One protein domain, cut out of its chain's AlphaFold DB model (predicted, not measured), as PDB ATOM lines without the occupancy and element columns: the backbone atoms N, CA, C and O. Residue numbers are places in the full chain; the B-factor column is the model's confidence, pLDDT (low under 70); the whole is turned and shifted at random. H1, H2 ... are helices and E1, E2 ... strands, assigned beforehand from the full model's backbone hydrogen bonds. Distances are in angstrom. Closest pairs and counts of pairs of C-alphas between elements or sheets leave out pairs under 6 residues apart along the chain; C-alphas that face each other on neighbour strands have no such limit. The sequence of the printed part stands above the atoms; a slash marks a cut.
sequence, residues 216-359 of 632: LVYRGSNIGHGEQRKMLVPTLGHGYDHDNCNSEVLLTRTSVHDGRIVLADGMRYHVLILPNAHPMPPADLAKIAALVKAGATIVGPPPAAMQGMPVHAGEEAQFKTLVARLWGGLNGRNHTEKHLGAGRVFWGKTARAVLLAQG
ATOM      1  N   LEU A 216     -50.579  -2.556  29.671       98.50
ATOM      2  CA  LEU A 216     -49.475  -1.611  29.590       98.50
ATOM      3  C   LEU A 216     -49.722  -0.682  28.399       98.50
ATOM      4  O   LEU A 216     -49.855  -1.140  27.266       98.50
ATOM      5  N   VAL A 217     -49.811   0.622  28.630       97.69
ATOM      6  CA  VAL A 217     -50.070   1.624  27.589       97.69
ATOM      7  C   VAL A 217     -48.756   2.275  27.179       97.69
ATOM      8  O   VAL A 217     -48.109   2.964  27.966       97.69
ATOM      9  N   TYR A 218     -48.360   2.092  25.924       97.31
ATOM     10  CA  TYR A 218     -47.143   2.694  25.397       97.31
ATOM     11  C   TYR A 218     -47.340   4.188  25.095       97.31
ATOM     12  O   TYR A 218     -48.244   4.576  24.355       97.31
ATOM     13  N   ARG A 219     -46.469   5.042  25.646       94.44
ATOM     14  CA  ARG A 219     -46.531   6.514  25.520       94.44
ATOM     15  C   ARG A 219     -45.345   7.126  24.771       94.44
ATOM     16  O   ARG A 219     -45.197   8.349  24.757       94.44
ATOM     17  N   GLY A 220     -44.496   6.309  24.144       93.12
ATOM     18  CA  GLY A 220     -43.287   6.796  23.475       93.12
ATOM     19  C   GLY A 220     -42.353   7.514  24.439       93.12
ATOM     20  O   GLY A 220     -42.042   6.998  25.511       93.12
ATOM     21  N   SER A 221     -41.939   8.732  24.090       89.50
ATOM     22  CA  SER A 221     -41.102   9.550  24.972       89.50
ATOM     23  C   SER A 221     -41.823  10.039  26.226       89.50
ATOM     24  O   SER A 221     -41.152  10.507  27.135       89.50
ATOM     25  N   ASN A 222     -43.161   9.997  26.261       92.00
ATOM     26  CA  ASN A 222     -43.979  10.517  27.357       92.00
ATOM     27  C   ASN A 222     -43.659  11.988  27.741       92.00
ATOM     28  O   ASN A 222     -43.955  12.437  28.846       92.00
ATOM     29  N   ILE A 223     -43.067  12.764  26.823       91.75
ATOM     30  CA  ILE A 223     -42.847  14.199  27.029       91.75
ATOM     31  C   ILE A 223     -44.203  14.910  27.015       91.75
ATOM     32  O   ILE A 223     -44.974  14.750  26.067       91.75
ATOM     33  N   GLY A 224     -44.483  15.704  28.046       88.06
ATOM     34  CA  GLY A 224     -45.754  16.402  28.227       88.06
ATOM     35  C   GLY A 224     -46.434  16.057  29.553       88.06
ATOM     36  O   GLY A 224     -45.833  15.524  30.480       88.06
ATOM     37  N   HIS A 225     -47.734  16.341  29.633       81.94
ATOM     38  CA  HIS A 225     -48.521  16.154  30.856       81.94
ATOM     39  C   HIS A 225     -48.740  14.685  31.267       81.94
ATOM     40  O   HIS A 225     -49.213  14.439  32.376       81.94
ATOM     41  N   GLY A 226     -48.435  13.707  30.410       85.19
ATOM     42  CA  GLY A 226     -48.657  12.291  30.717       85.19
ATOM     43  C   GLY A 226     -50.113  11.989  31.096       85.19
ATOM     44  O   GLY A 226     -51.042  12.413  30.408       85.19
ATOM     45  N   GLU A 227     -50.312  11.230  32.170       89.38
ATOM     46  CA  GLU A 227     -51.618  10.978  32.787       89.38
ATOM     47  C   GLU A 227     -51.593  11.479  34.236       89.38
ATOM     48  O   GLU A 227     -50.838  10.978  35.064       89.38
ATOM     49  N   GLN A 228     -52.394  12.502  34.533       87.88
ATOM     50  CA  GLN A 228     -52.375  13.188  35.832       87.88
ATOM     51  C   GLN A 228     -53.145  12.412  36.912       87.88
ATOM     52  O   GLN A 228     -52.675  12.261  38.036       87.88
ATOM     53  N   ARG A 229     -54.284  11.824  36.544       91.56
ATOM     54  CA  ARG A 229     -55.117  10.972  37.400       91.56
ATOM     55  C   ARG A 229     -55.509   9.700  36.669       91.56
ATOM     56  O   ARG A 229     -55.412   9.689  35.449       91.56
ATOM     57  N   LYS A 230     -55.994   8.679  37.381       92.12
ATOM     58  CA  LYS A 230     -56.522   7.468  36.735       92.12
ATOM     59  C   LYS A 230     -57.683   7.853  35.813       92.12
ATOM     60  O   LYS A 230     -58.703   8.384  36.264       92.12
ATOM     61  N   MET A 231     -57.497   7.633  34.515       89.81
ATOM     62  CA  MET A 231     -58.485   7.902  33.477       89.81
ATOM     63  C   MET A 231     -58.924   6.607  32.804       89.81
ATOM     64  O   MET A 231     -58.162   5.653  32.668       89.81
ATOM     65  N   LEU A 232     -60.162   6.599  32.318       91.56
ATOM     66  CA  LEU A 232     -60.643   5.525  31.466       91.56
ATOM     67  C   LEU A 232     -59.830   5.499  30.164       91.56
ATOM     68  O   LEU A 232     -59.900   6.439  29.372       91.56
ATOM     69  N   VAL A 233     -59.100   4.413  29.910       94.12
ATOM     70  CA  VAL A 233     -58.484   4.177  28.598       94.12
ATOM     71  C   VAL A 233     -59.591   3.735  27.634       94.12
ATOM     72  O   VAL A 233     -60.182   2.674  27.854       94.12
ATOM     73  N   PRO A 234     -59.889   4.489  26.554       93.31
ATOM     74  CA  PRO A 234     -61.079   4.237  25.733       93.31
ATOM     75  C   PRO A 234     -61.156   2.822  25.151       93.31
ATOM     76  O   PRO A 234     -62.228   2.228  25.088       93.31
ATOM     77  N   THR A 235     -60.017   2.248  24.754       94.88
ATOM     78  CA  THR A 235     -59.962   0.886  24.208       94.88
ATOM     79  C   THR A 235     -60.075  -0.196  25.280       94.88
ATOM     80  O   THR A 235     -60.354  -1.340  24.938       94.88
ATOM     81  N   LEU A 236     -59.842   0.121  26.552       96.19
ATOM     82  CA  LEU A 236     -59.847  -0.831  27.664       96.19
ATOM     83  C   LEU A 236     -61.206  -0.846  28.389       96.19
ATOM     84  O   LEU A 236     -61.750  -1.905  28.715       96.19
ATOM     85  N   GLY A 237     -61.816   0.329  28.551       95.62
ATOM     86  CA  GLY A 237     -63.112   0.485  29.206       95.62
ATOM     87  C   GLY A 237     -63.073   0.190  30.712       95.62
ATOM     88  O   GLY A 237     -62.014   0.042  31.312       95.62
ATOM     89  N   HIS A 238     -64.251   0.142  31.336       95.38
ATOM     90  CA  HIS A 238     -64.373   0.040  32.793       95.38
ATOM     91  C   HIS A 238     -63.993  -1.342  33.333       95.38
ATOM     92  O   HIS A 238     -64.276  -2.366  32.707       95.38
ATOM     93  N   GLY A 239     -63.442  -1.364  34.545       97.00
ATOM     94  CA  GLY A 239     -63.197  -2.594  35.295       97.00
ATOM     95  C   GLY A 239     -61.872  -3.289  35.007       97.00
ATOM     96  O   GLY A 239     -61.639  -4.367  35.528       97.00
ATOM     97  N   TYR A 240     -61.001  -2.666  34.221       98.12
ATOM     98  CA  TYR A 240     -59.596  -3.042  34.086       98.12
ATOM     99  C   TYR A 240     -58.727  -1.863  34.526       98.12
ATOM    100  O   TYR A 240     -59.197  -0.718  34.529       98.12
ATOM    101  N   ASP A 241     -57.471  -2.135  34.862       97.69
ATOM    102  CA  ASP A 241     -56.492  -1.102  35.215       97.69
ATOM    103  C   ASP A 241     -55.252  -1.160  34.309       97.69
ATOM    104  O   ASP A 241     -55.027  -2.140  33.586       97.69
ATOM    105  N   HIS A 242     -54.460  -0.089  34.308       97.94
ATOM    106  CA  HIS A 242     -53.315   0.052  33.410       97.94
ATOM    107  C   HIS A 242     -52.153   0.831  34.015       97.94
ATOM    108  O   HIS A 242     -52.351   1.756  34.797       97.94
ATOM    109  N   ASP A 243     -50.942   0.539  33.547       97.56
ATOM    110  CA  ASP A 243     -49.806   1.455  33.675       97.56
ATOM    111  C   ASP A 243     -49.469   2.086  32.324       97.56
ATOM    112  O   ASP A 243     -49.670   1.485  31.268       97.56
ATOM    113  N   ASN A 244     -48.895   3.288  32.341       96.62
ATOM    114  CA  ASN A 244     -48.219   3.846  31.168       96.62
ATOM    115  C   ASN A 244     -46.731   3.479  31.182       96.62
ATOM    116  O   ASN A 244     -46.086   3.605  32.218       96.62
ATOM    117  N   CYS A 245     -46.155   3.144  30.026       96.31
ATOM    118  CA  CYS A 245     -44.709   2.991  29.864       96.31
ATOM    119  C   CYS A 245     -44.133   3.919  28.791       96.31
ATOM    120  O   CYS A 245     -44.755   4.190  27.760       96.31
ATOM    121  N   ASN A 246     -42.901   4.367  29.016       96.62
ATOM    122  CA  ASN A 246     -42.106   5.099  28.035       96.62
ATOM    123  C   ASN A 246     -41.206   4.143  27.217       96.62
ATOM    124  O   ASN A 246     -41.133   2.943  27.496       96.62
ATOM    125  N   SER A 247     -40.493   4.681  26.224       96.56
ATOM    126  CA  SER A 247     -39.524   3.929  25.409       96.56
ATOM    127  C   SER A 247     -38.427   3.266  26.250       96.56
ATOM    128  O   SER A 247     -38.042   2.136  25.973       96.56
ATOM    129  N   GLU A 248     -37.945   3.910  27.322       96.88
ATOM    130  CA  GLU A 248     -36.902   3.325  28.180       96.88
ATOM    131  C   GLU A 248     -37.365   2.006  28.808       96.88
ATOM    132  O   GLU A 248     -36.673   0.992  28.697       96.88
ATOM    133  N   VAL A 249     -38.548   1.993  29.422       98.06
ATOM    134  CA  VAL A 249     -39.118   0.790  30.039       98.06
ATOM    135  C   VAL A 249     -39.431  -0.263  28.987       98.06
ATOM    136  O   VAL A 249     -39.074  -1.427  29.181       98.06
ATOM    137  N   LEU A 250     -40.042   0.134  27.863       98.25
ATOM    138  CA  LEU A 250     -40.320  -0.779  26.757       98.25
ATOM    139  C   LEU A 250     -39.041  -1.509  26.335       98.25
ATOM    140  O   LEU A 250     -39.024  -2.733  26.302       98.25
ATOM    141  N   LEU A 251     -37.958  -0.783  26.067       98.12
ATOM    142  CA  LEU A 251     -36.710  -1.360  25.573       98.12
ATOM    143  C   LEU A 251     -35.992  -2.212  26.622       98.12
ATOM    144  O   LEU A 251     -35.551  -3.322  26.314       98.12
ATOM    145  N   THR A 252     -35.880  -1.699  27.848       97.06
ATOM    146  CA  THR A 252     -34.917  -2.212  28.835       97.06
ATOM    147  C   THR A 252     -35.524  -3.099  29.914       97.06
ATOM    148  O   THR A 252     -34.789  -3.857  30.541       97.06
ATOM    149  N   ARG A 253     -36.842  -3.033  30.141       97.50
ATOM    150  CA  ARG A 253     -37.494  -3.733  31.260       97.50
ATOM    151  C   ARG A 253     -38.557  -4.736  30.839       97.50
ATOM    152  O   ARG A 253     -38.854  -5.625  31.626       97.50
ATOM    153  N   THR A 254     -39.122  -4.620  29.634       98.31
ATOM    154  CA  THR A 254     -40.158  -5.563  29.184       98.31
ATOM    155  C   THR A 254     -39.574  -6.862  28.629       98.31
ATOM    156  O   THR A 254     -38.610  -6.876  27.851       98.31
ATOM    157  N   SER A 255     -40.221  -7.966  28.979       98.12
ATOM    158  CA  SER A 255     -40.047  -9.288  28.375       98.12
ATOM    159  C   SER A 255     -41.400 -10.007  28.302       98.12
ATOM    160  O   SER A 255     -42.424  -9.416  28.648       98.12
ATOM    161  N   VAL A 256     -41.429 -11.247  27.804       98.44
ATOM    162  CA  VAL A 256     -42.655 -12.056  27.729       98.44
ATOM    163  C   VAL A 256     -42.476 -13.345  28.516       98.44
ATOM    164  O   VAL A 256     -41.485 -14.043  28.324       98.44
ATOM    165  N   HIS A 257     -43.453 -13.662  29.365       97.44
ATOM    166  CA  HIS A 257     -43.540 -14.917  30.110       97.44
ATOM    167  C   HIS A 257     -44.999 -15.392  30.132       97.44
ATOM    168  O   HIS A 257     -45.887 -14.621  30.496       97.44
ATOM    169  N   ASP A 258     -45.259 -16.636  29.725       94.50
ATOM    170  CA  ASP A 258     -46.610 -17.216  29.577       94.50
ATOM    171  C   ASP A 258     -47.577 -16.341  28.758       94.50
ATOM    172  O   ASP A 258     -48.728 -16.123  29.131       94.50
ATOM    173  N   GLY A 259     -47.086 -15.743  27.666       93.62
ATOM    174  CA  GLY A 259     -47.878 -14.834  26.825       93.62
ATOM    175  C   GLY A 259     -48.221 -13.483  27.472       93.62
ATOM    176  O   GLY A 259     -48.904 -12.667  26.854       93.62
ATOM    177  N   ARG A 260     -47.736 -13.211  28.690       97.00
ATOM    178  CA  ARG A 260     -47.880 -11.925  29.388       97.00
ATOM    179  C   ARG A 260     -46.645 -11.066  29.196       97.00
ATOM    180  O   ARG A 260     -45.526 -11.574  29.203       97.00
ATOM    181  N   ILE A 261     -46.842  -9.758  29.087       98.50
ATOM    182  CA  ILE A 261     -45.741  -8.797  29.168       98.50
ATOM    183  C   ILE A 261     -45.359  -8.684  30.637       98.50
ATOM    184  O   ILE A 261     -46.219  -8.395  31.467       98.50
ATOM    185  N   VAL A 262     -44.091  -8.910  30.958       98.25
ATOM    186  CA  VAL A 262     -43.589  -8.833  32.332       98.25
ATOM    187  C   VAL A 262     -42.459  -7.821  32.446       98.25
ATOM    188  O   VAL A 262     -41.672  -7.649  31.508       98.25
ATOM    189  N   LEU A 263     -42.390  -7.149  33.591       97.62
ATOM    190  CA  LEU A 263     -41.257  -6.307  33.968       97.62
ATOM    191  C   LEU A 263     -40.324  -7.059  34.913       97.62
ATOM    192  O   LEU A 263     -40.727  -8.027  35.553       97.62
ATOM    193  N   ALA A 264     -39.085  -6.580  35.013       91.81
ATOM    194  CA  ALA A 264     -38.026  -7.212  35.800       91.81
ATOM    195  C   ALA A 264     -38.412  -7.507  37.263       91.81
ATOM    196  O   ALA A 264     -37.949  -8.495  37.819       91.81
ATOM    197  N   ASP A 265     -39.272  -6.684  37.871       92.25
ATOM    198  CA  ASP A 265     -39.656  -6.812  39.286       92.25
ATOM    199  C   ASP A 265     -40.946  -7.621  39.497       92.25
ATOM    200  O   ASP A 265     -41.398  -7.764  40.628       92.25
ATOM    201  N   GLY A 266     -41.540  -8.155  38.424       92.62
ATOM    202  CA  GLY A 266     -42.687  -9.060  38.499       92.62
ATOM    203  C   GLY A 266     -44.044  -8.460  38.131       92.62
ATOM    204  O   GLY A 266     -45.016  -9.210  38.112       92.62
ATOM    205  N   MET A 267     -44.138  -7.166  37.788       97.12
ATOM    206  CA  MET A 267     -45.356  -6.600  37.180       97.12
ATOM    207  C   MET A 267     -45.718  -7.380  35.912       97.12
ATOM    208  O   MET A 267     -44.831  -7.695  35.112       97.12
ATOM    209  N   ARG A 268     -47.006  -7.676  35.711       96.88
ATOM    210  CA  ARG A 268     -47.498  -8.471  34.574       96.88
ATOM    211  C   ARG A 268     -48.678  -7.769  33.924       96.88
ATOM    212  O   ARG A 268     -49.551  -7.282  34.625       96.88
ATOM    213  N   TYR A 269     -48.728  -7.802  32.598       98.56
ATOM    214  CA  TYR A 269     -49.806  -7.232  31.797       98.56
ATOM    215  C   TYR A 269     -50.245  -8.236  30.729       98.56
ATOM    216  O   TYR A 269     -49.432  -8.966  30.154       98.56
ATOM    217  N   HIS A 270     -51.543  -8.277  30.454       98.31
ATOM    218  CA  HIS A 270     -52.152  -9.135  29.441       98.31
ATOM    219  C   HIS A 270     -51.944  -8.580  28.028       98.31
ATOM    220  O   HIS A 270     -51.733  -9.338  27.081       98.31
ATOM    221  N   VAL A 271     -51.973  -7.251  27.881       98.56
ATOM    222  CA  VAL A 271     -51.894  -6.577  26.577       98.56
ATOM    223  C   VAL A 271     -50.999  -5.338  26.615       98.56
ATOM    224  O   VAL A 271     -50.987  -4.602  27.602       98.56
ATOM    225  N   LEU A 272     -50.291  -5.071  25.512       98.62
ATOM    226  CA  LEU A 272     -49.681  -3.764  25.245       98.62
ATOM    227  C   LEU A 272     -50.609  -2.958  24.336       98.62
ATOM    228  O   LEU A 272     -50.911  -3.382  23.219       98.62
ATOM    229  N   ILE A 273     -51.024  -1.781  24.789       98.38
ATOM    230  CA  ILE A 273     -51.859  -0.858  24.020       98.38
ATOM    231  C   ILE A 273     -50.962   0.192  23.365       98.38
ATOM    232  O   ILE A 273     -50.179   0.861  24.041       98.38
ATOM    233  N   LEU A 274     -51.090   0.351  22.047       97.06
ATOM    234  CA  LEU A 274     -50.361   1.355  21.275       97.06
ATOM    235  C   LEU A 274     -51.210   2.616  21.046       97.06
ATOM    236  O   LEU A 274     -52.431   2.520  20.885       97.06
ATOM    237  N   PRO A 275     -50.581   3.803  20.982       88.12
ATOM    238  CA  PRO A 275     -51.278   5.052  20.710       88.12
ATOM    239  C   PRO A 275     -51.800   5.088  19.270       88.12
ATOM    240  O   PRO A 275     -51.267   4.440  18.368       88.12
ATOM    241  N   ASN A 276     -52.841   5.887  19.032       85.81
ATOM    242  CA  ASN A 276     -53.485   5.942  17.724       85.81
ATOM    243  C   ASN A 276     -52.592   6.637  16.679       85.81
ATOM    244  O   ASN A 276     -52.454   7.856  16.724       85.81
ATOM    245  N   ALA A 277     -51.986   5.877  15.763       79.19
ATOM    246  CA  ALA A 277     -51.241   6.362  14.597       79.19
ATOM    247  C   ALA A 277     -50.204   7.465  14.917       79.19
ATOM    248  O   ALA A 277     -50.129   8.486  14.239       79.19
ATOM    249  N   HIS A 278     -49.394   7.280  15.965       87.19
ATOM    250  CA  HIS A 278     -48.305   8.208  16.310       87.19
ATOM    251  C   HIS A 278     -46.976   7.797  15.648       87.19
ATOM    252  O   HIS A 278     -46.775   6.606  15.382       87.19
ATOM    253  N   PRO A 279     -46.051   8.744  15.387       92.75
ATOM    254  CA  PRO A 279     -44.672   8.411  15.042       92.75
ATOM    255  C   PRO A 279     -44.009   7.556  16.131       92.75
ATOM    256  O   PRO A 279     -44.258   7.769  17.317       92.75
ATOM    257  N   MET A 280     -43.163   6.602  15.734       95.50
ATOM    258  CA  MET A 280     -42.519   5.655  16.652       95.50
ATOM    259  C   MET A 280     -41.022   5.508  16.344       95.50
ATOM    260  O   MET A 280     -40.660   5.438  15.166       95.50
ATOM    261  N   PRO A 281     -40.142   5.429  17.359       95.06
ATOM    262  CA  PRO A 281     -38.723   5.173  17.136       95.06
ATOM    263  C   PRO A 281     -38.488   3.771  16.543       95.06
ATOM    264  O   PRO A 281     -39.165   2.820  16.947       95.06
ATOM    265  N   PRO A 282     -37.506   3.589  15.637       95.25
ATOM    266  CA  PRO A 282     -37.181   2.276  15.072       95.25
ATOM    267  C   PRO A 282     -36.886   1.197  16.114       95.25
ATOM    268  O   PRO A 282     -37.361   0.069  15.984       95.25
ATOM    269  N   ALA A 283     -36.147   1.550  17.169       95.88
ATOM    270  CA  ALA A 283     -35.807   0.629  18.250       95.88
ATOM    271  C   ALA A 283     -37.056   0.117  18.987       95.88
ATOM    272  O   ALA A 283     -37.155  -1.075  19.281       95.88
ATOM    273  N   ASP A 284     -38.036   0.991  19.223       97.56
ATOM    274  CA  ASP A 284     -39.276   0.639  19.917       97.56
ATOM    275  C   ASP A 284     -40.136  -0.292  19.058       97.56
ATOM    276  O   ASP A 284     -40.632  -1.307  19.549       97.56
ATOM    277  N   LEU A 285     -40.235  -0.019  17.751       97.94
ATOM    278  CA  LEU A 285     -40.925  -0.901  16.806       97.94
ATOM    279  C   LEU A 285     -40.257  -2.282  16.725       97.94
ATOM    280  O   LEU A 285     -40.941  -3.308  16.727       97.94
ATOM    281  N   ALA A 286     -38.923  -2.321  16.680       97.88
ATOM    282  CA  ALA A 286     -38.164  -3.567  16.687       97.88
ATOM    283  C   ALA A 286     -38.387  -4.359  17.987       97.88
ATOM    284  O   ALA A 286     -38.597  -5.575  17.940       97.88
ATOM    285  N   LYS A 287     -38.420  -3.680  19.139       98.50
ATOM    286  CA  LYS A 287     -38.732  -4.305  20.429       98.50
ATOM    287  C   LYS A 287     -40.159  -4.842  20.470       98.50
ATOM    288  O   LYS A 287     -40.343  -5.983  20.884       98.50
ATOM    289  N   ILE A 288     -41.152  -4.092  19.991       98.25
ATOM    290  CA  ILE A 288     -42.540  -4.571  19.877       98.25
ATOM    291  C   ILE A 288     -42.598  -5.824  18.998       98.25
ATOM    292  O   ILE A 288     -43.219  -6.811  19.386       98.25
ATOM    293  N   ALA A 289     -41.896  -5.841  17.860       98.12
ATOM    294  CA  ALA A 289     -41.832  -7.024  17.005       98.12
ATOM    295  C   ALA A 289     -41.223  -8.242  17.720       98.12
ATOM    296  O   ALA A 289     -41.703  -9.366  17.547       98.12
ATOM    297  N   ALA A 290     -40.193  -8.030  18.543       98.06
ATOM    298  CA  ALA A 290     -39.594  -9.081  19.360       98.06
ATOM    299  C   ALA A 290     -40.558  -9.595  20.446       98.06
ATOM    300  O   ALA A 290     -40.681 -10.807  20.613       98.06
ATOM    301  N   LEU A 291     -41.280  -8.700  21.130       98.56
ATOM    302  CA  LEU A 291     -42.295  -9.067  22.125       98.56
ATOM    303  C   LEU A 291     -43.431  -9.880  21.491       98.56
ATOM    304  O   LEU A 291     -43.808 -10.918  22.025       98.56
ATOM    305  N   VAL A 292     -43.933  -9.461  20.324       98.44
ATOM    306  CA  VAL A 292     -44.945 -10.219  19.567       98.44
ATOM    307  C   VAL A 292     -44.424 -11.613  19.242       98.44
ATOM    308  O   VAL A 292     -45.076 -12.598  19.566       98.44
ATOM    309  N   LYS A 293     -43.216 -11.723  18.674       97.69
ATOM    310  CA  LYS A 293     -42.622 -13.030  18.354       97.69
ATOM    311  C   LYS A 293     -42.549 -13.940  19.588       97.69
ATOM    312  O   LYS A 293     -42.775 -15.141  19.453       97.69
ATOM    313  N   ALA A 294     -42.258 -13.367  20.756       97.69
ATOM    314  CA  ALA A 294     -42.135 -14.070  22.029       97.69
ATOM    315  C   ALA A 294     -43.472 -14.421  22.712       97.69
ATOM    316  O   ALA A 294     -43.451 -15.138  23.706       97.69
ATOM    317  N   GLY A 295     -44.622 -13.955  22.207       97.94
ATOM    318  CA  GLY A 295     -45.939 -14.315  22.751       97.94
ATOM    319  C   GLY A 295     -46.825 -13.152  23.182       97.94
ATOM    320  O   GLY A 295     -47.954 -13.389  23.601       97.94
ATOM    321  N   ALA A 296     -46.356 -11.904  23.098       98.38
ATOM    322  CA  ALA A 296     -47.149 -10.762  23.545       98.38
ATOM    323  C   ALA A 296     -48.395 -10.536  22.677       98.38
ATOM    324  O   ALA A 296     -48.379 -10.722  21.454       98.38
ATOM    325  N   THR A 297     -49.453 -10.037  23.317       98.56
ATOM    326  CA  THR A 297     -50.625  -9.486  22.634       98.56
ATOM    327  C   THR A 297     -50.508  -7.966  22.545       98.56
ATOM    328  O   THR A 297     -50.399  -7.283  23.564       98.56
ATOM    329  N   ILE A 298     -50.561  -7.429  21.327       98.25
ATOM    330  CA  ILE A 298     -50.483  -5.992  21.045       98.25
ATOM    331  C   ILE A 298     -51.808  -5.515  20.460       98.25
ATOM    332  O   ILE A 298     -52.341  -6.144  19.546       98.25
ATOM    333  N   VAL A 299     -52.318  -4.384  20.943       98.31
ATOM    334  CA  VAL A 299     -53.560  -3.774  20.457       98.31
ATOM    335  C   VAL A 299     -53.298  -2.336  20.031       98.31
ATOM    336  O   VAL A 299     -52.965  -1.482  20.850       98.31
ATOM    337  N   GLY A 300     -53.472  -2.054  18.744       96.81
ATOM    338  CA  GLY A 300     -53.401  -0.708  18.196       96.81
ATOM    339  C   GLY A 300     -53.044  -0.668  16.707       96.81
ATOM    340  O   GLY A 300     -52.671  -1.681  16.107       96.81
ATOM    341  N   PRO A 301     -53.194   0.509  16.082       96.38
ATOM    342  CA  PRO A 301     -52.851   0.709  14.678       96.38
ATOM    343  C   PRO A 301     -51.333   0.659  14.441       96.38
ATOM    344  O   PRO A 301     -50.557   0.800  15.392       96.38
ATOM    345  N   PRO A 302     -50.893   0.518  13.177       96.81
ATOM    346  CA  PRO A 302     -49.494   0.736  12.832       96.81
ATOM    347  C   PRO A 302     -49.058   2.173  13.175       96.81
ATOM    348  O   PRO A 302     -49.883   3.096  13.142       96.81
ATOM    349  N   PRO A 303     -47.766   2.400  13.477       96.31
ATOM    350  CA  PRO A 303     -47.246   3.751  13.652       96.31
ATOM    351  C   PRO A 303     -47.376   4.551  12.348       96.31
ATOM    352  O   PRO A 303     -47.189   4.007  11.260       96.31
ATOM    353  N   ALA A 304     -47.665   5.853  12.447       93.81
ATOM    354  CA  ALA A 304     -47.880   6.690  11.260       93.81
ATOM    355  C   ALA A 304     -46.590   6.990  10.483       93.81
ATOM    356  O   ALA A 304     -46.624   7.192   9.272       93.81
ATOM    357  N   ALA A 305     -45.456   7.050  11.182       93.81
ATOM    358  CA  ALA A 305     -44.151   7.328  10.600       93.81
ATOM    359  C   ALA A 305     -43.024   6.884  11.542       93.81
ATOM    360  O   ALA A 305     -43.245   6.601  12.722       93.81
ATOM    361  N   MET A 306     -41.801   6.888  11.018       94.69
ATOM    362  CA  MET A 306     -40.593   6.776  11.827       94.69
ATOM    363  C   MET A 306     -40.365   8.076  12.614       94.69
ATOM    364  O   MET A 306     -40.406   9.165  12.039       94.69
ATOM    365  N   GLN A 307     -40.135   7.966  13.923       94.00
ATOM    366  CA  GLN A 307     -39.698   9.079  14.770       94.00
ATOM    367  C   GLN A 307     -38.170   9.192  14.746       94.00
ATOM    368  O   GLN A 307     -37.476   8.181  14.833       94.00
ATOM    369  N   GLY A 308     -37.675  10.429  14.695       93.81
ATOM    370  CA  GLY A 308     -36.248  10.746  14.678       93.81
ATOM    371  C   GLY A 308     -35.622  10.703  13.283       93.81
ATOM    372  O   GLY A 308     -36.207  10.187  12.318       93.81
ATOM    373  N   MET A 309     -34.457  11.333  13.157       94.56
ATOM    374  CA  MET A 309     -33.679  11.313  11.916       94.56
ATOM    375  C   MET A 309     -33.040   9.937  11.693       94.56
ATOM    376  O   MET A 309     -32.547   9.348  12.653       94.56
ATOM    377  N   PRO A 310     -33.008   9.427  10.446       92.56
ATOM    378  CA  PRO A 310     -32.226   8.240  10.139       92.56
ATOM    379  C   PRO A 310     -30.734   8.548  10.312       92.56
ATOM    380  O   PRO A 310     -30.225   9.506   9.726       92.56
ATOM    381  N   VAL A 311     -30.043   7.742  11.111       91.44
ATOM    382  CA  VAL A 311     -28.596   7.876  11.364       91.44
ATOM    383  C   VAL A 311     -27.807   6.935  10.458       91.44
ATOM    384  O   VAL A 311     -26.709   7.270  10.011       91.44
ATOM    385  N   HIS A 312     -28.383   5.775  10.145       90.06
ATOM    386  CA  HIS A 312     -27.782   4.770   9.276       90.06
ATOM    387  C   HIS A 312     -28.589   4.580   7.987       90.06
ATOM    388  O   HIS A 312     -29.817   4.710   7.951       90.06
ATOM    389  N   ALA A 313     -27.888   4.252   6.899       91.06
ATOM    390  CA  ALA A 313     -28.525   3.974   5.619       91.06
ATOM    391  C   ALA A 313     -29.484   2.776   5.739       91.06
ATOM    392  O   ALA A 313     -29.134   1.733   6.286       91.06
ATOM    393  N   GLY A 314     -30.699   2.922   5.206       91.69
ATOM    394  CA  GLY A 314     -31.701   1.854   5.172       91.69
ATOM    395  C   GLY A 314     -32.621   1.755   6.397       91.69
ATOM    396  O   GLY A 314     -33.569   0.973   6.341       91.69
ATOM    397  N   GLU A 315     -32.434   2.558   7.453       92.81
ATOM    398  CA  GLU A 315     -33.297   2.523   8.652       92.81
ATOM    399  C   GLU A 315     -34.781   2.736   8.325       92.81
ATOM    400  O   GLU A 315     -35.641   2.018   8.832       92.81
ATOM    401  N   GLU A 316     -35.106   3.653   7.409       93.62
ATOM    402  CA  GLU A 316     -36.498   3.864   6.994       93.62
ATOM    403  C   GLU A 316     -37.088   2.659   6.254       93.62
ATOM    404  O   GLU A 316     -38.265   2.334   6.420       93.62
ATOM    405  N   ALA A 317     -36.282   1.986   5.430       95.81
ATOM    406  CA  ALA A 317     -36.710   0.789   4.716       95.81
ATOM    407  C   ALA A 317     -36.927  -0.378   5.692       95.81
ATOM    408  O   ALA A 317     -37.927  -1.095   5.593       95.81
ATOM    409  N   GLN A 318     -36.043  -0.528   6.684       95.88
ATOM    410  CA  GLN A 318     -36.193  -1.502   7.766       95.88
ATOM    411  C   GLN A 318     -37.438  -1.216   8.611       95.88
ATOM    412  O   GLN A 318     -38.218  -2.129   8.880       95.88
ATOM    413  N   PHE A 319     -37.683   0.052   8.957       97.19
ATOM    414  CA  PHE A 319     -38.886   0.477   9.671       97.19
ATOM    415  C   PHE A 319     -40.155   0.092   8.902       97.19
ATOM    416  O   PHE A 319     -41.024  -0.592   9.441       97.19
ATOM    417  N   LYS A 320     -40.239   0.449   7.612       97.12
ATOM    418  CA  LYS A 320     -41.372   0.083   6.743       97.12
ATOM    419  C   LYS A 320     -41.552  -1.433   6.642       97.12
ATOM    420  O   LYS A 320     -42.680  -1.919   6.700       97.12
ATOM    421  N   THR A 321     -40.455  -2.183   6.554       97.75
ATOM    422  CA  THR A 321     -40.475  -3.654   6.526       97.75
ATOM    423  C   THR A 321     -41.051  -4.234   7.818       97.75
ATOM    424  O   THR A 321     -41.877  -5.144   7.768       97.75
ATOM    425  N   LEU A 322     -40.678  -3.696   8.983       97.56
ATOM    426  CA  LEU A 322     -41.233  -4.123  10.270       97.56
ATOM    427  C   LEU A 322     -42.720  -3.779  10.403       97.56
ATOM    428  O   LEU A 322     -43.490  -4.622  10.865       97.56
ATOM    429  N   VAL A 323     -43.145  -2.595   9.946       98.00
ATOM    430  CA  VAL A 323     -44.570  -2.232   9.902       98.00
ATOM    431  C   VAL A 323     -45.346  -3.213   9.019       98.00
ATOM    432  O   VAL A 323     -46.355  -3.764   9.457       98.00
ATOM    433  N   ALA A 324     -44.855  -3.501   7.810       97.38
ATOM    434  CA  ALA A 324     -45.477  -4.467   6.905       97.38
ATOM    435  C   ALA A 324     -45.495  -5.887   7.495       97.38
ATOM    436  O   ALA A 324     -46.476  -6.619   7.358       97.38
ATOM    437  N   ARG A 325     -44.447  -6.282   8.222       96.62
ATOM    438  CA  ARG A 325     -44.414  -7.567   8.923       96.62
ATOM    439  C   ARG A 325     -45.512  -7.653   9.981       96.62
ATOM    440  O   ARG A 325     -46.238  -8.645   9.993       96.62
ATOM    441  N   LEU A 326     -45.655  -6.626  10.820       97.31
ATOM    442  CA  LEU A 326     -46.587  -6.606  11.951       97.31
ATOM    443  C   LEU A 326     -48.052  -6.397  11.542       97.31
ATOM    444  O   LEU A 326     -48.917  -7.121  12.025       97.31
ATOM    445  N   TRP A 327     -48.329  -5.474  10.620       97.75
ATOM    446  CA  TRP A 327     -49.697  -5.097  10.228       97.75
ATOM    447  C   TRP A 327     -50.062  -5.437   8.780       97.75
ATOM    448  O   TRP A 327     -51.207  -5.245   8.387       97.75
ATOM    449  N   GLY A 328     -49.140  -5.948   7.961       95.94
ATOM    450  CA  GLY A 328     -49.443  -6.296   6.568       95.94
ATOM    451  C   GLY A 328     -50.586  -7.307   6.476       95.94
ATOM    452  O   GLY A 328     -50.552  -8.329   7.165       95.94
ATOM    453  N   GLY A 329     -51.580  -7.000   5.640       93.69
ATOM    454  CA  GLY A 329     -52.827  -7.763   5.498       93.69
ATOM    455  C   GLY A 329     -53.964  -7.311   6.424       93.69
ATOM    456  O   GLY A 329     -55.109  -7.694   6.192       93.69
ATOM    457  N   LEU A 330     -53.677  -6.475   7.429       96.31
ATOM    458  CA  LEU A 330     -54.686  -5.859   8.290       96.31
ATOM    459  C   LEU A 330     -55.200  -4.554   7.681       96.31
ATOM    460  O   LEU A 330     -54.463  -3.830   7.016       96.31
ATOM    461  N   ASN A 331     -56.468  -4.241   7.943       92.88
ATOM    462  CA  ASN A 331     -57.109  -2.992   7.512       92.88
ATOM    463  C   ASN A 331     -57.889  -2.283   8.630       92.88
ATOM    464  O   ASN A 331     -58.538  -1.269   8.381       92.88
ATOM    465  N   GLY A 332     -57.867  -2.831   9.849       92.94
ATOM    466  CA  GLY A 332     -58.543  -2.239  11.001       92.94
ATOM    467  C   GLY A 332     -60.072  -2.319  10.959       92.94
ATOM    468  O   GLY A 332     -60.722  -1.669  11.771       92.94
ATOM    469  N   ARG A 333     -60.651  -3.073  10.014       91.56
ATOM    470  CA  ARG A 333     -62.105  -3.222   9.841       91.56
ATOM    471  C   ARG A 333     -62.511  -4.689   9.826       91.56
ATOM    472  O   ARG A 333     -63.018  -5.199  10.816       91.56
ATOM    473  N   ASN A 334     -62.215  -5.375   8.725       92.44
ATOM    474  CA  ASN A 334     -62.614  -6.769   8.518       92.44
ATOM    475  C   ASN A 334     -61.437  -7.714   8.780       92.44
ATOM    476  O   ASN A 334     -61.630  -8.835   9.236       92.44
ATOM    477  N   HIS A 335     -60.207  -7.252   8.539       93.88
ATOM    478  CA  HIS A 335     -58.979  -7.972   8.862       93.88
ATOM    479  C   HIS A 335     -58.297  -7.235  10.011       93.88
ATOM    480  O   HIS A 335     -57.675  -6.184   9.819       93.88
ATOM    481  N   THR A 336     -58.490  -7.754  11.221       96.81
ATOM    482  CA  THR A 336     -58.196  -7.034  12.469       96.81
ATOM    483  C   THR A 336     -57.199  -7.744  13.372       96.81
ATOM    484  O   THR A 336     -56.834  -7.200  14.409       96.81
ATOM    485  N   GLU A 337     -56.743  -8.934  12.996       97.31
ATOM    486  CA  GLU A 337     -55.876  -9.779  13.808       97.31
ATOM    487  C   GLU A 337     -54.833 -10.474  12.940       97.31
ATOM    488  O   GLU A 337     -55.145 -10.987  11.864       97.31
ATOM    489  N   LYS A 338     -53.588 -10.491  13.417       96.88
ATOM    490  CA  LYS A 338     -52.485 -11.222  12.798       96.88
ATOM    491  C   LYS A 338     -51.688 -11.969  13.855       96.88
ATOM    492  O   LYS A 338     -51.240 -11.375  14.836       96.88
ATOM    493  N   HIS A 339     -51.458 -13.254  13.612       95.75
ATOM    494  CA  HIS A 339     -50.540 -14.074  14.398       95.75
ATOM    495  C   HIS A 339     -49.115 -13.949  13.867       95.75
ATOM    496  O   HIS A 339     -48.884 -14.010  12.658       95.75
ATOM    497  N   LEU A 340     -48.152 -13.782  14.773       92.31
ATOM    498  CA  LEU A 340     -46.735 -13.668  14.439       92.31
ATOM    499  C   LEU A 340     -45.887 -14.321  15.531       92.31
ATOM    500  O   LEU A 340     -45.750 -13.792  16.631       92.31
ATOM    501  N   GLY A 341     -45.272 -15.461  15.206       91.44
ATOM    502  CA  GLY A 341     -44.636 -16.294  16.227       91.44
ATOM    503  C   GLY A 341     -45.681 -16.789  17.227       91.44
ATOM    504  O   GLY A 341     -46.749 -17.233  16.817       91.44
ATOM    505  N   ALA A 342     -45.384 -16.683  18.524       94.75
ATOM    506  CA  ALA A 342     -46.318 -17.070  19.582       94.75
ATOM    507  C   ALA A 342     -47.353 -15.980  19.927       94.75
ATOM    508  O   ALA A 342     -48.296 -16.247  20.668       94.75
ATOM    509  N   GLY A 343     -47.167 -14.742  19.452       97.50
ATOM    510  CA  GLY A 343     -47.998 -13.598  19.826       97.50
ATOM    511  C   GLY A 343     -48.933 -13.125  18.723       97.50
ATOM    512  O   GLY A 343     -49.060 -13.726  17.650       97.50
ATOM    513  N   ARG A 344     -49.616 -12.016  19.015       97.44
ATOM    514  CA  ARG A 344     -50.703 -11.480  18.189       97.44
ATOM    515  C   ARG A 344     -50.679  -9.960  18.133       97.44
ATOM    516  O   ARG A 344     -50.381  -9.295  19.123       97.44
ATOM    517  N   VAL A 345     -51.063  -9.424  16.979       98.31
ATOM    518  CA  VAL A 345     -51.283  -7.992  16.761       98.31
ATOM    519  C   VAL A 345     -52.733  -7.773  16.355       98.31
ATOM    520  O   VAL A 345     -53.217  -8.402  15.414       98.31
ATOM    521  N   PHE A 346     -53.407  -6.858  17.048       98.12
ATOM    522  CA  PHE A 346     -54.781  -6.460  16.783       98.12
ATOM    523  C   PHE A 346     -54.856  -5.005  16.325       98.12
ATOM    524  O   PHE A 346     -54.349  -4.113  17.002       98.12
ATOM    525  N   TRP A 347     -55.561  -4.746  15.225       96.94
ATOM    526  CA  TRP A 347     -55.889  -3.401  14.749       96.94
ATOM    527  C   TRP A 347     -57.389  -3.318  14.465       96.94
ATOM    528  O   TRP A 347     -57.930  -4.175  13.778       96.94
ATOM    529  N   GLY A 348     -58.073  -2.303  14.998       95.31
ATOM    530  CA  GLY A 348     -59.520  -2.115  14.819       95.31
ATOM    531  C   GLY A 348     -60.393  -2.786  15.882       95.31
ATOM    532  O   GLY A 348     -61.590  -2.528  15.929       95.31
ATOM    533  N   LYS A 349     -59.807  -3.594  16.777       96.31
ATOM    534  CA  LYS A 349     -60.475  -4.096  17.989       96.31
ATOM    535  C   LYS A 349     -60.113  -3.241  19.205       96.31
ATOM    536  O   LYS A 349     -59.013  -2.697  19.293       96.31
ATOM    537  N   THR A 350     -61.031  -3.157  20.163       97.31
ATOM    538  CA  THR A 350     -60.751  -2.594  21.489       97.31
ATOM    539  C   THR A 350     -59.943  -3.599  22.316       97.31
ATOM    540  O   THR A 350     -60.124  -4.809  22.179       97.31
ATOM    541  N   ALA A 351     -59.066  -3.116  23.200       98.00
ATOM    542  CA  ALA A 351     -58.339  -3.965  24.145       98.00
ATOM    543  C   ALA A 351     -59.305  -4.770  25.028       98.00
ATOM    544  O   ALA A 351     -59.076  -5.950  25.263       98.00
ATOM    545  N   ARG A 352     -60.444  -4.174  25.405       98.25
ATOM    546  CA  ARG A 352     -61.547  -4.856  26.090       98.25
ATOM    547  C   ARG A 352     -62.013  -6.109  25.356       98.25
ATOM    548  O   ARG A 352     -62.132  -7.162  25.967       98.25
ATOM    549  N   ALA A 353     -62.321  -5.985  24.065       98.00
ATOM    550  CA  ALA A 353     -62.825  -7.104  23.276       98.00
ATOM    551  C   ALA A 353     -61.777  -8.218  23.164       98.00
ATOM    552  O   ALA A 353     -62.128  -9.393  23.198       98.00
ATOM    553  N   VAL A 354     -60.497  -7.845  23.069       98.06
ATOM    554  CA  VAL A 354     -59.382  -8.798  23.049       98.06
ATOM    555  C   VAL A 354     -59.264  -9.541  24.382       98.06
ATOM    556  O   VAL A 354     -59.211 -10.765  24.360       98.06
ATOM    557  N   LEU A 355     -59.290  -8.840  25.522       98.12
ATOM    558  CA  LEU A 355     -59.233  -9.450  26.860       98.12
ATOM    559  C   LEU A 355     -60.414 -10.400  27.108       98.12
ATOM    560  O   LEU A 355     -60.221 -11.555  27.478       98.12
ATOM    561  N   LEU A 356     -61.638  -9.965  26.795       97.62
ATOM    562  CA  LEU A 356     -62.830 -10.807  26.946       97.62
ATOM    563  C   LEU A 356     -62.754 -12.076  26.086       97.62
ATOM    564  O   LEU A 356     -63.084 -13.158  26.560       97.62
ATOM    565  N   ALA A 357     -62.280 -11.966  24.840       96.69
ATOM    566  CA  ALA A 357     -62.094 -13.119  23.958       96.69
ATOM    567  C   ALA A 357     -60.976 -14.070  24.426       96.69
ATOM    568  O   ALA A 357     -60.941 -15.224  24.009       96.69
ATOM    569  N   GLN A 358     -60.065 -13.597  25.282       94.06
ATOM    570  CA  GLN A 358     -59.018 -14.401  25.918       94.06
ATOM    571  C   GLN A 358     -59.481 -15.066  27.222       94.06
ATOM    572  O   GLN A 358     -58.720 -15.833  27.805       94.06
ATOM    573  N   GLY A 359     -60.720 -14.815  27.661       94.62
ATOM    574  CA  GLY A 359     -61.231 -15.322  28.933       94.62
ATOM    575  C   GLY A 359     -60.784 -14.500  30.141       94.62
ATOM    576  O   GLY A 359     -60.865 -14.991  31.262       94.62
TER     577      GLY A 359
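Overview. This is residues 216 to 359 of the 632 residues of an uncharacterized protein of Phycisphaerales bacterium (UniProt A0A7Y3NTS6). A strongly twisted sheet of six strands makes the middle, with H2 over one face and the short H4 over the other. H3 lies beside H2 and reaches away from the sheet, while H1 and the small hairpin of E3 and E4 pack on H2. Two long loops, residues 219 to 241 and 300 to 314, arc out from this body. The printed part has 144 residues, with four named helices and eight named strands in the order E1 E2 H1 E3 E4 E5 H2 E6 H3 E7 E8 H4; the large sheet, order E2 E1 E5 E6 E8 E7, is mixed, and the small one, E3 and E4, is antiparallel. The class is mixed, helices and strands, though under half of the residues, 69, are in named elements; the whole is compact, with a radius of gyration of the C-alphas of 14.6 A and spans of 46 by 35 by 26 A.

Arrangement. Start at the inner strands E5, residues 271 to 273, and E6, residues 297 to 299, which are parallel, with N 272 and O 297 2.9 A apart, within hydrogen-bond range. On one side of E5 comes E1, residues 216 to 218, parallel to it, with N 273 and O 216 at 2.8 A, and then the edge strand E2, residues 242 to 245, parallel to E1, with N 217 and O 243 at 2.8 A. On the other side of E6 comes E8, residues 343 to 346, parallel to E6, with N 346 and O 298 at 2.8 A. E8 forms an antiparallel hairpin with the edge strand E7, residues 337 to 340, where N 338 and O 345 are 2.9 A apart. Look next at H2, residues 282 to 294, on the sheet at a height of 8.6 A; it lies over E8 and only just over E6, with 3 of its C-alphas on E6, and runs along the strands, at 8 degrees to E8 on the local plane. E5, H2 and E6 form a strand-helix-strand unit, two parallel neighbour strands with a helix between, and its crossover is right-handed. H4, residues 351 to 357, is on the opposite face at a height of 9.5 A, over E6 and slantwise to the strands, at 34 degrees to E6 on the local plane. H3, residues 315 to 327, touches H2 at Phe 319 and Pro 282, whose C-alphas are the closest, 5.9 A apart; the two run the same way at a shallow tilt of 34 degrees, only just short of steep. H3 only grazes the large sheet, with residues 325 to 327. H1, residues 247 to 253, also only grazes it, and touches H2, which touches H1 with residues 283 to 287 alone; the closest C-alphas of the two are those of Leu 251 and Lys 287, 6.3 A apart. The hairpin of E3, residues 254 to 257, and E4, residues 260 to 263, has N 255 and O 262 2.9 A apart; the closest C-alphas of E3 and H2 are those of Val 256 and Ala 294, 6.1 A. In H1, H2, H3 and H4 every O i to N i+4 pair is within hydrogen-bond range.

Along the chain. Find C-alpha 216 at (-49.475, -1.611, 29.590), where E1 begins. H2 runs 18.4 A from C-alpha 282 at (-37.181, 2.276, 15.072) to C-alpha 294, and H3 runs 18.2 A. E8 is 10.3 A long, E3 and E7 10.0 A each, E2 and E4 9.8 A each, and H1 and H4 9.9 A each. E6 measures 6.8 A, E1 6.4 A and E5 6.3 A. H4 ends at C-alpha 357, at (-62.094, -13.119, 23.958).

Size, cuts and confidence. The two C-alphas farthest apart are those of Gly 239 and Ala 313, 46.1 A. The printed part has no cut, and its long links are E1 to E2, 23 residues, and E6 to H3, 15 residues. The mean pLDDT of the printed part is 95.3, and no printed residue is under 70.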